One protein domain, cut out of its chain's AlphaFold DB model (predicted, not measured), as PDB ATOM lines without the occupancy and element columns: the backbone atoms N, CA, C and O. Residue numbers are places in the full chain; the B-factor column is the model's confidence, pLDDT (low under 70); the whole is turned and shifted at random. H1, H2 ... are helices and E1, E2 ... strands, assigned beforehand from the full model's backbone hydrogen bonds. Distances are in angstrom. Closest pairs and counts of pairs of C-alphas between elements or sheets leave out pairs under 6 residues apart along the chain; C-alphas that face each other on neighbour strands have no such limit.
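What this domain is: This is residues 141 to 213 of the 327 residues of the protein "Hypothetical protein" of Palpitomonas bilix (UniProt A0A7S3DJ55). One long helix, H1, runs along most of an elongated domain, and two shorter helices sit steeply tilted on one side of it: H3 packs on its first part, and H2 lies farther along, more loosely. A small turn with the short strand E1 stands at the end where H1 begins, and a long unnamed stretch joins H2 to H3. The printed part has 73 residues, with one named strand and three named helices in the order E1, H1, H2, H3, and the class is mostly helix. It is only just loose, close to compact, with a radius of gyration of the C-alphas of 13.6 A, and spans 41 by 22 by 16 A.

Where its parts are: H1, residues 151 to 172, is 31.5 A long, from C-alpha 151 at (28.482, 26.164, 33.081) to C-alpha 172 at (26.157, 35.990, 62.912). H2, residues 182 to 191, is 14.8 A long. H3, residues 205 to 213, is 13.5 A long and ends at C-alpha 213 at (19.476, 28.554, 34.090). E1 is residues 148 to 150, 7.1 A.

How they stand to each other: H1 touches H3 with residues 151 to 158 alone, opposite ways at a steep tilt of 65 degrees; the closest C-alphas, of Ala 155 and Leu 211, are 5.2 A apart. H1 and H2 only just touch, with 3 pairs of C-alphas within 8 A, through residues 162 to 166 of H1 alone; the closest C-alphas, of Arg 166 and Ser 189, are 6.7 A apart. Their steep tilt is 58 degrees, opposite ways. H2 and H3 are close but not clearly touching, the closest C-alphas, of Tyr 190 and Arg 205, being 7.7 A apart. E1 and H1 meet only through their link, and E1 is apart from H2 and H3. E1 pairs with no named strand, but its residues 148 to 149 pair with residues 141 to 142, antiparallel. In H1 and H2 every O i to N i+4 pair is within hydrogen-bond range; in H3, 4 of 5 are.

The domain as a whole: The C-alphas farthest apart, of Gly 146 and Glu 180, are 42.3 A apart. The printed part has no cut. The link from H2 to H3, residues 192 to 204, is long. The mean pLDDT of the printed part is 72.3, and 29 residues are under 70: 141 to 147, 173 to 191, 205 to 206 and 213.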
ATOM      1  N   LEU A 141      31.356  28.400  29.920       66.56
ATOM      2  CA  LEU A 141      31.410  29.820  30.197       66.56
ATOM      3  C   LEU A 141      32.863  30.259  30.260       66.56
ATOM      4  O   LEU A 141      33.683  29.631  30.933       66.56
ATOM      5  N   GLN A 142      33.153  31.368  29.597       64.38
ATOM      6  CA  GLN A 142      34.359  32.134  29.837       64.38
ATOM      7  C   GLN A 142      33.964  33.381  30.614       64.38
ATOM      8  O   GLN A 142      33.083  34.130  30.196       64.38
ATOM      9  N   LEU A 143      34.580  33.583  31.772       63.44
ATOM     10  CA  LEU A 143      34.391  34.820  32.521       63.44
ATOM     11  C   LEU A 143      35.342  35.891  31.991       63.44
ATOM     12  O   LEU A 143      36.347  35.595  31.343       63.44
ATOM     13  N   ARG A 144      35.075  37.152  32.341       57.72
ATOM     14  CA  ARG A 144      35.929  38.299  31.972       57.72
ATOM     15  C   ARG A 144      37.384  38.170  32.422       57.72
ATOM     16  O   ARG A 144      38.257  38.820  31.864       57.72
ATOM     17  N   ASN A 145      37.649  37.312  33.401       54.53
ATOM     18  CA  ASN A 145      38.997  36.984  33.855       54.53
ATOM     19  C   ASN A 145      39.769  36.054  32.889       54.53
ATOM     20  O   ASN A 145      40.855  35.586  33.233       54.53
ATOM     21  N   GLY A 146      39.193  35.727  31.728       58.31
ATOM     22  CA  GLY A 146      39.781  34.857  30.712       58.31
ATOM     23  C   GLY A 146      39.790  33.373  31.086       58.31
ATOM     24  O   GLY A 146      40.389  32.577  30.368       58.31
ATOM     25  N   LYS A 147      39.157  32.982  32.202       67.94
ATOM     26  CA  LYS A 147      39.092  31.592  32.666       67.94
ATOM     27  C   LYS A 147      37.820  30.904  32.222       67.94
ATOM     28  O   LYS A 147      36.750  31.508  32.141       67.94
ATOM     29  N   TYR A 148      37.974  29.609  31.993       72.50
ATOM     30  CA  TYR A 148      36.942  28.754  31.456       72.50
ATOM     31  C   TYR A 148      36.342  27.848  32.514       72.50
ATOM     32  O   TYR A 148      37.025  27.341  33.408       72.50
ATOM     33  N   TYR A 149      35.044  27.613  32.383       76.50
ATOM     34  CA  TYR A 149      34.301  26.754  33.278       76.50
ATOM     35  C   TYR A 149      33.218  25.996  32.528       76.50
ATOM     36  O   TYR A 149      32.519  26.576  31.704       76.50
ATOM     37  N   HIS A 150      32.983  24.737  32.894       77.62
ATOM     38  CA  HIS A 150      31.687  24.128  32.612       77.62
ATOM     39  C   HIS A 150      30.605  24.954  33.312       77.62
ATOM     40  O   HIS A 150      30.725  25.249  34.508       77.62
ATOM     41  N   ALA A 151      29.556  25.318  32.580       76.38
ATOM     42  CA  ALA A 151      28.482  26.164  33.081       76.38
ATOM     43  C   ALA A 151      27.857  25.567  34.349       76.38
ATOM     44  O   ALA A 151      27.695  26.267  35.348       76.38
ATOM     45  N   GLY A 152      27.621  24.250  34.346       75.06
ATOM     46  CA  GLY A 152      27.139  23.512  35.511       75.06
ATOM     47  C   GLY A 152      28.117  23.552  36.690       75.06
ATOM     48  O   GLY A 152      27.725  23.898  37.805       75.06
ATOM     49  N   CYS A 153      29.407  23.283  36.464       77.94
ATOM     50  CA  CYS A 153      30.402  23.323  37.542       77.94
ATOM     51  C   CYS A 153      30.491  24.711  38.188       77.94
ATOM     52  O   CYS A 153      30.524  24.816  39.415       77.94
ATOM     53  N   PHE A 154      30.503  25.777  37.384       81.44
ATOM     54  CA  PHE A 154      30.557  27.133  37.923       81.44
ATOM     55  C   PHE A 154      29.257  27.529  38.624       81.44
ATOM     56  O   PHE A 154      29.309  28.074  39.724       81.44
ATOM     57  N   ALA A 155      28.098  27.186  38.055       80.50
ATOM     58  CA  ALA A 155      26.803  27.433  38.682       80.50
ATOM     59  C   ALA A 155      26.696  26.738  40.049       80.50
ATOM     60  O   ALA A 155      26.296  27.373  41.027       80.50
ATOM     61  N   HIS A 156      27.115  25.473  40.147       78.50
ATOM     62  CA  HIS A 156      27.134  24.727  41.406       78.50
ATOM     63  C   HIS A 156      28.079  25.367  42.426       78.50
ATOM     64  O   HIS A 156      27.703  25.591  43.575       78.50
ATOM     65  N   TRP A 157      29.290  25.722  41.993       84.62
ATOM     66  CA  TRP A 157      30.276  26.357  42.858       84.62
ATOM     67  C   TRP A 157      29.767  27.694  43.422       84.62
ATOM     68  O   TRP A 157      29.817  27.909  44.636       84.62
ATOM     69  N   VAL A 158      29.203  28.563  42.571       83.19
ATOM     70  CA  VAL A 158      28.631  29.848  43.004       83.19
ATOM     71  C   VAL A 158      27.461  29.620  43.961       83.19
ATOM     72  O   VAL A 158      27.392  30.277  44.997       83.19
ATOM     73  N   THR A 159      26.571  28.671  43.661       80.88
ATOM     74  CA  THR A 159      25.406  28.350  44.506       80.88
ATOM     75  C   THR A 159      25.832  27.868  45.886       80.88
ATOM     76  O   THR A 159      25.449  28.472  46.886       80.88
ATOM     77  N   SER A 160      26.710  26.863  45.944       82.56
ATOM     78  CA  SER A 160      27.240  26.328  47.201       82.56
ATOM     79  C   SER A 160      27.925  27.418  48.027       82.56
ATOM     80  O   SER A 160      27.730  27.522  49.243       82.56
ATOM     81  N   LYS A 161      28.688  28.304  47.372       84.31
ATOM     82  CA  LYS A 161      29.358  29.395  48.078       84.31
ATOM     83  C   LYS A 161      28.375  30.443  48.599       84.31
ATOM     84  O   LYS A 161      28.553  30.905  49.724       84.31
ATOM     85  N   ARG A 162      27.322  30.772  47.841       82.00
ATOM     86  CA  ARG A 162      26.225  31.643  48.305       82.00
ATOM     87  C   ARG A 162      25.507  31.044  49.509       82.00
ATOM     88  O   ARG A 162      25.265  31.765  50.469       82.00
ATOM     89  N   GLU A 163      25.207  29.751  49.492       80.50
ATOM     90  CA  GLU A 163      24.550  29.056  50.607       80.50
ATOM     91  C   GLU A 163      25.415  29.043  51.871       80.50
ATOM     92  O   GLU A 163      24.915  29.313  52.965       80.50
ATOM     93  N   SER A 164      26.720  28.801  51.721       82.38
ATOM     94  CA  SER A 164      27.684  28.899  52.821       82.38
ATOM     95  C   SER A 164      27.734  30.319  53.391       82.38
ATOM     96  O   SER A 164      27.544  30.489  54.590       82.38
ATOM     97  N   MET A 165      27.900  31.344  52.547       82.12
ATOM     98  CA  MET A 165      27.942  32.742  53.001       82.12
ATOM     99  C   MET A 165      26.624  33.185  53.645       82.12
ATOM    100  O   MET A 165      26.633  33.905  54.640       82.12
ATOM    101  N   ARG A 166      25.484  32.737  53.110       81.12
ATOM    102  CA  ARG A 166      24.160  32.970  53.697       81.12
ATOM    103  C   ARG A 166      24.058  32.325  55.074       81.12
ATOM    104  O   ARG A 166      23.607  32.979  56.003       81.12
ATOM    105  N   SER A 167      24.499  31.078  55.220       79.94
ATOM    106  CA  SER A 167      24.483  30.371  56.506       79.94
ATOM    107  C   SER A 167      25.347  31.083  57.551       79.94
ATOM    108  O   SER A 167      24.892  31.283  58.675       79.94
ATOM    109  N   ASP A 168      26.540  31.544  57.168       80.94
ATOM    110  CA  ASP A 168      27.438  32.299  58.052       80.94
ATOM    111  C   ASP A 168      26.818  33.643  58.482       80.94
ATOM    112  O   ASP A 168      26.891  34.028  59.654       80.94
ATOM    113  N   LEU A 169      26.151  34.350  57.561       77.00
ATOM    114  CA  LEU A 169      25.428  35.591  57.864       77.00
ATOM    115  C   LEU A 169      24.240  35.363  58.806       77.00
ATOM    116  O   LEU A 169      24.038  36.146  59.730       77.00
ATOM    117  N   LEU A 170      23.476  34.286  58.607       75.81
ATOM    118  CA  LEU A 170      22.351  33.924  59.477       75.81
ATOM    119  C   LEU A 170      22.815  33.544  60.886       75.81
ATOM    120  O   LEU A 170      22.153  33.877  61.862       75.81
ATOM    121  N   GLN A 171      23.964  32.878  61.012       73.25
ATOM    122  CA  GLN A 171      24.539  32.541  62.316       73.25
ATOM    123  C   GLN A 171      25.098  33.762  63.056       73.25
ATOM    124  O   GLN A 171      25.105  33.784  64.286       73.25
ATOM    125  N   THR A 172      25.579  34.770  62.326       70.88
ATOM    126  CA  THR A 172      26.157  35.990  62.912       70.88
ATOM    127  C   THR A 172      25.120  37.078  63.198       70.88
ATOM    128  O   THR A 172      25.328  37.870  64.116       70.88
ATOM    129  N   ARG A 173      23.991  37.098  62.477       68.69
ATOM    130  CA  ARG A 173      22.835  37.969  62.743       68.69
ATOM    131  C   ARG A 173      21.771  37.248  63.564       68.69
ATOM    132  O   ARG A 173      20.748  36.816  63.047       68.69
ATOM    133  N   THR A 174      22.027  37.125  64.863       64.06
ATOM    134  CA  THR A 174      21.070  36.575  65.842       64.06
ATOM    135  C   THR A 174      19.977  37.569  66.250       64.06
ATOM    136  O   THR A 174      19.075  37.219  67.006       64.06
ATOM    137  N   ASP A 175      20.065  38.809  65.771       66.06
ATOM    138  CA  ASP A 175      19.199  39.947  66.076       66.06
ATOM    139  C   ASP A 175      17.994  40.089  65.130       66.06
ATOM    140  O   ASP A 175      17.111  40.908  65.387       66.06
ATOM    141  N   ILE A 176      17.934  39.295  64.056       66.06
ATOM    142  CA  ILE A 176      16.853  39.318  63.065       66.06
ATOM    143  C   ILE A 176      16.241  37.918  62.968       66.06
ATOM    144  O   ILE A 176      16.928  36.958  62.616       66.06
ATOM    145  N   ASP A 177      14.939  37.803  63.242       66.75
ATOM    146  CA  ASP A 177      14.195  36.574  62.967       66.75
ATOM    147  C   ASP A 177      13.814  36.518  61.486       66.75
ATOM    148  O   ASP A 177      12.808  37.057  61.022       66.75
ATOM    149  N   PHE A 178      14.662  35.850  60.718       64.75
ATOM    150  CA  PHE A 178      14.477  35.649  59.289       64.75
ATOM    151  C   PHE A 178      13.261  34.783  58.926       64.75
ATOM    152  O   PHE A 178      12.911  34.714  57.748       64.75
ATOM    153  N   SER A 179      12.608  34.134  59.900       64.25
ATOM    154  CA  SER A 179      11.349  33.421  59.665       64.25
ATOM    155  C   SER A 179      10.157  34.367  59.480       64.25
ATOM    156  O   SER A 179       9.199  34.001  58.801       64.25
ATOM    157  N   GLU A 180      10.243  35.593  60.006       64.12
ATOM    158  CA  GLU A 180       9.186  36.608  59.903       64.12
ATOM    159  C   GLU A 180       9.351  37.532  58.686       64.12
ATOM    160  O   GLU A 180       8.386  38.175  58.276       64.12
ATOM    161  N   CYS A 181      10.539  37.561  58.071       63.41
ATOM    162  CA  CYS A 181      10.849  38.413  56.917       63.41
ATOM    163  C   CYS A 181      11.524  37.622  55.776       63.41
ATOM    164  O   CYS A 181      12.731  37.780  55.542       63.41
ATOM    165  N   PRO A 182      10.776  36.773  55.045       64.94
ATOM    166  CA  PRO A 182      11.308  35.990  53.930       64.94
ATOM    167  C   PRO A 182      11.905  36.853  52.808       64.94
ATOM    168  O   PRO A 182      12.875  36.444  52.172       64.94
ATOM    169  N   GLU A 183      11.378  38.061  52.589       65.00
ATOM    170  CA  GLU A 183      11.848  38.970  51.538       65.00
ATOM    171  C   GLU A 183      13.273  39.470  51.807       65.00
ATOM    172  O   GLU A 183      14.090  39.536  50.889       65.00
ATOM    173  N   LEU A 184      13.614  39.727  53.078       62.75
ATOM    174  CA  LEU A 184      14.978  40.093  53.480       62.75
ATOM    175  C   LEU A 184      15.967  38.962  53.193       62.75
ATOM    176  O   LEU A 184      17.133  39.215  52.897       62.75
ATOM    177  N   LEU A 185      15.509  37.714  53.274       64.69
ATOM    178  CA  LEU A 185      16.315  36.524  53.028       64.69
ATOM    179  C   LEU A 185      16.699  36.390  51.552       64.69
ATOM    180  O   LEU A 185      17.836  36.028  51.223       64.69
ATOM    181  N   ASP A 186      15.756  36.698  50.667       63.41
ATOM    182  CA  ASP A 186      15.994  36.739  49.231       63.41
ATOM    183  C   ASP A 186      16.887  37.926  48.866       63.41
ATOM    184  O   ASP A 186      17.901  37.719  48.196       63.41
ATOM    185  N   GLU A 187      16.618  39.131  49.381       63.59
ATOM    186  CA  GLU A 187      17.470  40.316  49.180       63.59
ATOM    187  C   GLU A 187      18.921  40.083  49.631       63.59
ATOM    188  O   GLU A 187      19.852  40.294  48.848       63.59
ATOM    189  N   LEU A 188      19.123  39.529  50.833       66.25
ATOM    190  CA  LEU A 188      20.442  39.128  51.336       66.25
ATOM    191  C   LEU A 188      21.145  38.171  50.375       66.25
ATOM    192  O   LEU A 188      22.337  38.304  50.120       66.25
ATOM    193  N   SER A 189      20.406  37.225  49.804       63.03
ATOM    194  CA  SER A 189      20.959  36.258  48.855       63.03
ATOM    195  C   SER A 189      21.351  36.895  47.527       63.03
ATOM    196  O   SER A 189      22.258  36.401  46.854       63.03
ATOM    197  N   TYR A 190      20.685  37.973  47.115       64.19
ATOM    198  CA  TYR A 190      21.024  38.707  45.899       64.19
ATOM    199  C   TYR A 190      22.276  39.573  46.062       64.19
ATOM    200  O   TYR A 190      23.065  39.626  45.116       64.19
ATOM    201  N   ASP A 191      22.491  40.151  47.244       68.50
ATOM    202  CA  ASP A 191      23.623  41.043  47.540       68.50
ATOM    203  C   ASP A 191      24.924  40.313  47.911       68.50
ATOM    204  O   ASP A 191      25.993  40.927  47.971       68.50
ATOM    205  N   LEU A 192      24.870  38.992  48.108       75.88
ATOM    206  CA  LEU A 192      26.058  38.169  48.324       75.88
ATOM    207  C   LEU A 192      26.989  38.201  47.105       75.88
ATOM    208  O   LEU A 192      26.711  37.620  46.048       75.88
ATOM    209  N   ARG A 193      28.136  38.855  47.297       81.81
ATOM    210  CA  ARG A 193      29.241  38.901  46.343       81.81
ATOM    211  C   ARG A 193      30.095  37.656  46.503       81.81
ATOM    212  O   ARG A 193      30.772  37.485  47.514       81.81
ATOM    213  N   VAL A 194      30.008  36.763  45.527       83.62
ATOM    214  CA  VAL A 194      30.801  35.537  45.534       83.62
ATOM    215  C   VAL A 194      32.060  35.767  44.710       83.62
ATOM    216  O   VAL A 194      31.932  36.032  43.518       83.62
ATOM    217  N   PRO A 195      33.260  35.640  45.295       81.69
ATOM    218  CA  PRO A 195      34.500  35.817  44.554       81.69
ATOM    219  C   PRO A 195      34.784  34.584  43.701       81.69
ATOM    220  O   PRO A 195      34.778  33.478  44.218       81.69
ATOM    221  N   CYS A 196      35.095  34.743  42.423       76.75
ATOM    222  CA  CYS A 196      35.528  33.660  41.547       76.75
ATOM    223  C   CYS A 196      36.665  32.824  42.186       76.75
ATOM    224  O   CYS A 196      37.604  33.403  42.743       76.75
ATOM    225  N   PRO A 197      36.651  31.477  42.081       72.88
ATOM    226  CA  PRO A 197      37.633  30.617  42.744       72.88
ATOM    227  C   PRO A 197      39.072  30.845  42.263       72.88
ATOM    228  O   PRO A 197      40.010  30.535  42.995       72.88
ATOM    229  N   LEU A 198      39.250  31.397  41.057       70.06
ATOM    230  CA  LEU A 198      40.562  31.645  40.459       70.06
ATOM    231  C   LEU A 198      40.957  33.124  40.503       70.06
ATOM    232  O   LEU A 198      41.987  33.452  41.086       70.06
ATOM    233  N   SER A 199      40.154  34.027  39.923       70.50
ATOM    234  CA  SER A 199      40.515  35.456  39.872       70.50
ATOM    235  C   SER A 199      40.254  36.200  41.175       70.50
ATOM    236  O   SER A 199      40.800  37.280  41.374       70.50
ATOM    237  N   ARG A 200      39.433  35.633  42.072       76.00
ATOM    238  CA  ARG A 200      38.937  36.287  43.296       76.00
ATOM    239  C   ARG A 200      38.128  37.562  43.045       76.00
ATOM    240  O   ARG A 200      37.785  38.250  44.001       76.00
ATOM    241  N   GLU A 201      37.803  37.857  41.792       77.62
ATOM    242  CA  GLU A 201      36.893  38.935  41.417       77.62
ATOM    243  C   GLU A 201      35.448  38.512  41.678       77.62
ATOM    244  O   GLU A 201      35.096  37.345  41.490       77.62
ATOM    245  N   ASP A 202      34.610  39.452  42.108       81.44
ATOM    246  CA  ASP A 202      33.204  39.174  42.394       81.44
ATOM    247  C   ASP A 202      32.449  38.766  41.124       81.44
ATOM    248  O   ASP A 202      32.442  39.495  40.131       81.44
ATOM    249  N   VAL A 203      31.742  37.637  41.191       75.88
ATOM    250  CA  VAL A 203      30.786  37.223  40.160       75.88
ATOM    251  C   VAL A 203      29.668  38.253  40.094       75.88
ATOM    252  O   VAL A 203      29.011  38.546  41.103       75.88
ATOM    253  N   ARG A 204      29.449  38.820  38.905       71.81
ATOM    254  CA  ARG A 204      28.466  39.884  38.722       71.81
ATOM    255  C   ARG A 204      27.048  39.325  38.766       71.81
ATOM    256  O   ARG A 204      26.781  38.136  38.587       71.81
ATOM    257  N   ARG A 205      26.097  40.223  39.021       69.75
ATOM    258  CA  ARG A 205      24.682  39.868  39.181       69.75
ATOM    259  C   ARG A 205      24.076  39.303  37.896       69.75
ATOM    260  O   ARG A 205      23.307  38.354  37.963       69.75
ATOM    261  N   ASP A 206      24.410  39.893  36.756       69.69
ATOM    262  CA  ASP A 206      24.006  39.459  35.416       69.69
ATOM    263  C   ASP A 206      24.559  38.070  35.077       69.69
ATOM    264  O   ASP A 206      23.794  37.201  34.663       69.69
ATOM    265  N   GLU A 207      25.840  37.828  35.359       71.81
ATOM    266  CA  GLU A 207      26.484  36.515  35.196       71.81
ATOM    267  C   GLU A 207      25.799  35.449  36.064       71.81
ATOM    268  O   GLU A 207      25.480  34.356  35.599       71.81
ATOM    269  N   TRP A 208      25.485  35.779  37.320       73.38
ATOM    270  CA  TRP A 208      24.758  34.876  38.213       73.38
ATOM    271  C   TRP A 208      23.334  34.558  37.736       73.38
ATOM    272  O   TRP A 208      22.901  33.407  37.804       73.38
ATOM    273  N   ILE A 209      22.588  35.555  37.256       71.62
ATOM    274  CA  ILE A 209      21.229  35.337  36.736       71.62
ATOM    275  C   ILE A 209      21.263  34.353  35.562       71.62
ATOM    276  O   ILE A 209      20.411  33.470  35.485       71.62
ATOM    277  N   GLN A 210      22.269  34.463  34.697       70.81
ATOM    278  CA  GLN A 210      22.461  33.544  33.579       70.81
ATOM    279  C   GLN A 210      22.857  32.138  34.054       70.81
ATOM    280  O   GLN A 210      22.304  31.146  33.583       70.81
ATOM    281  N   LEU A 211      23.736  32.039  35.055       71.38
ATOM    282  CA  LEU A 211      24.152  30.768  35.657       71.38
ATOM    283  C   LEU A 211      23.000  29.973  36.275       71.38
ATOM    284  O   LEU A 211      23.013  28.742  36.242       71.38
ATOM    285  N   ARG A 212      21.981  30.655  36.814       70.25
ATOM    286  CA  ARG A 212      20.810  29.987  37.399       70.25
ATOM    287  C   ARG A 212      20.067  29.097  36.409       70.25
ATOM    288  O   ARG A 212      19.474  28.115  36.845       70.25
ATOM    289  N   ALA A 213      20.114  29.388  35.109       68.38
ATOM    290  CA  ALA A 213      19.476  28.554  34.090       68.38
ATOM    291  C   ALA A 213      20.081  27.138  34.000       68.38
ATOM    292  O   ALA A 213      19.419  26.220  33.521       68.38
TER     293      ALA A 213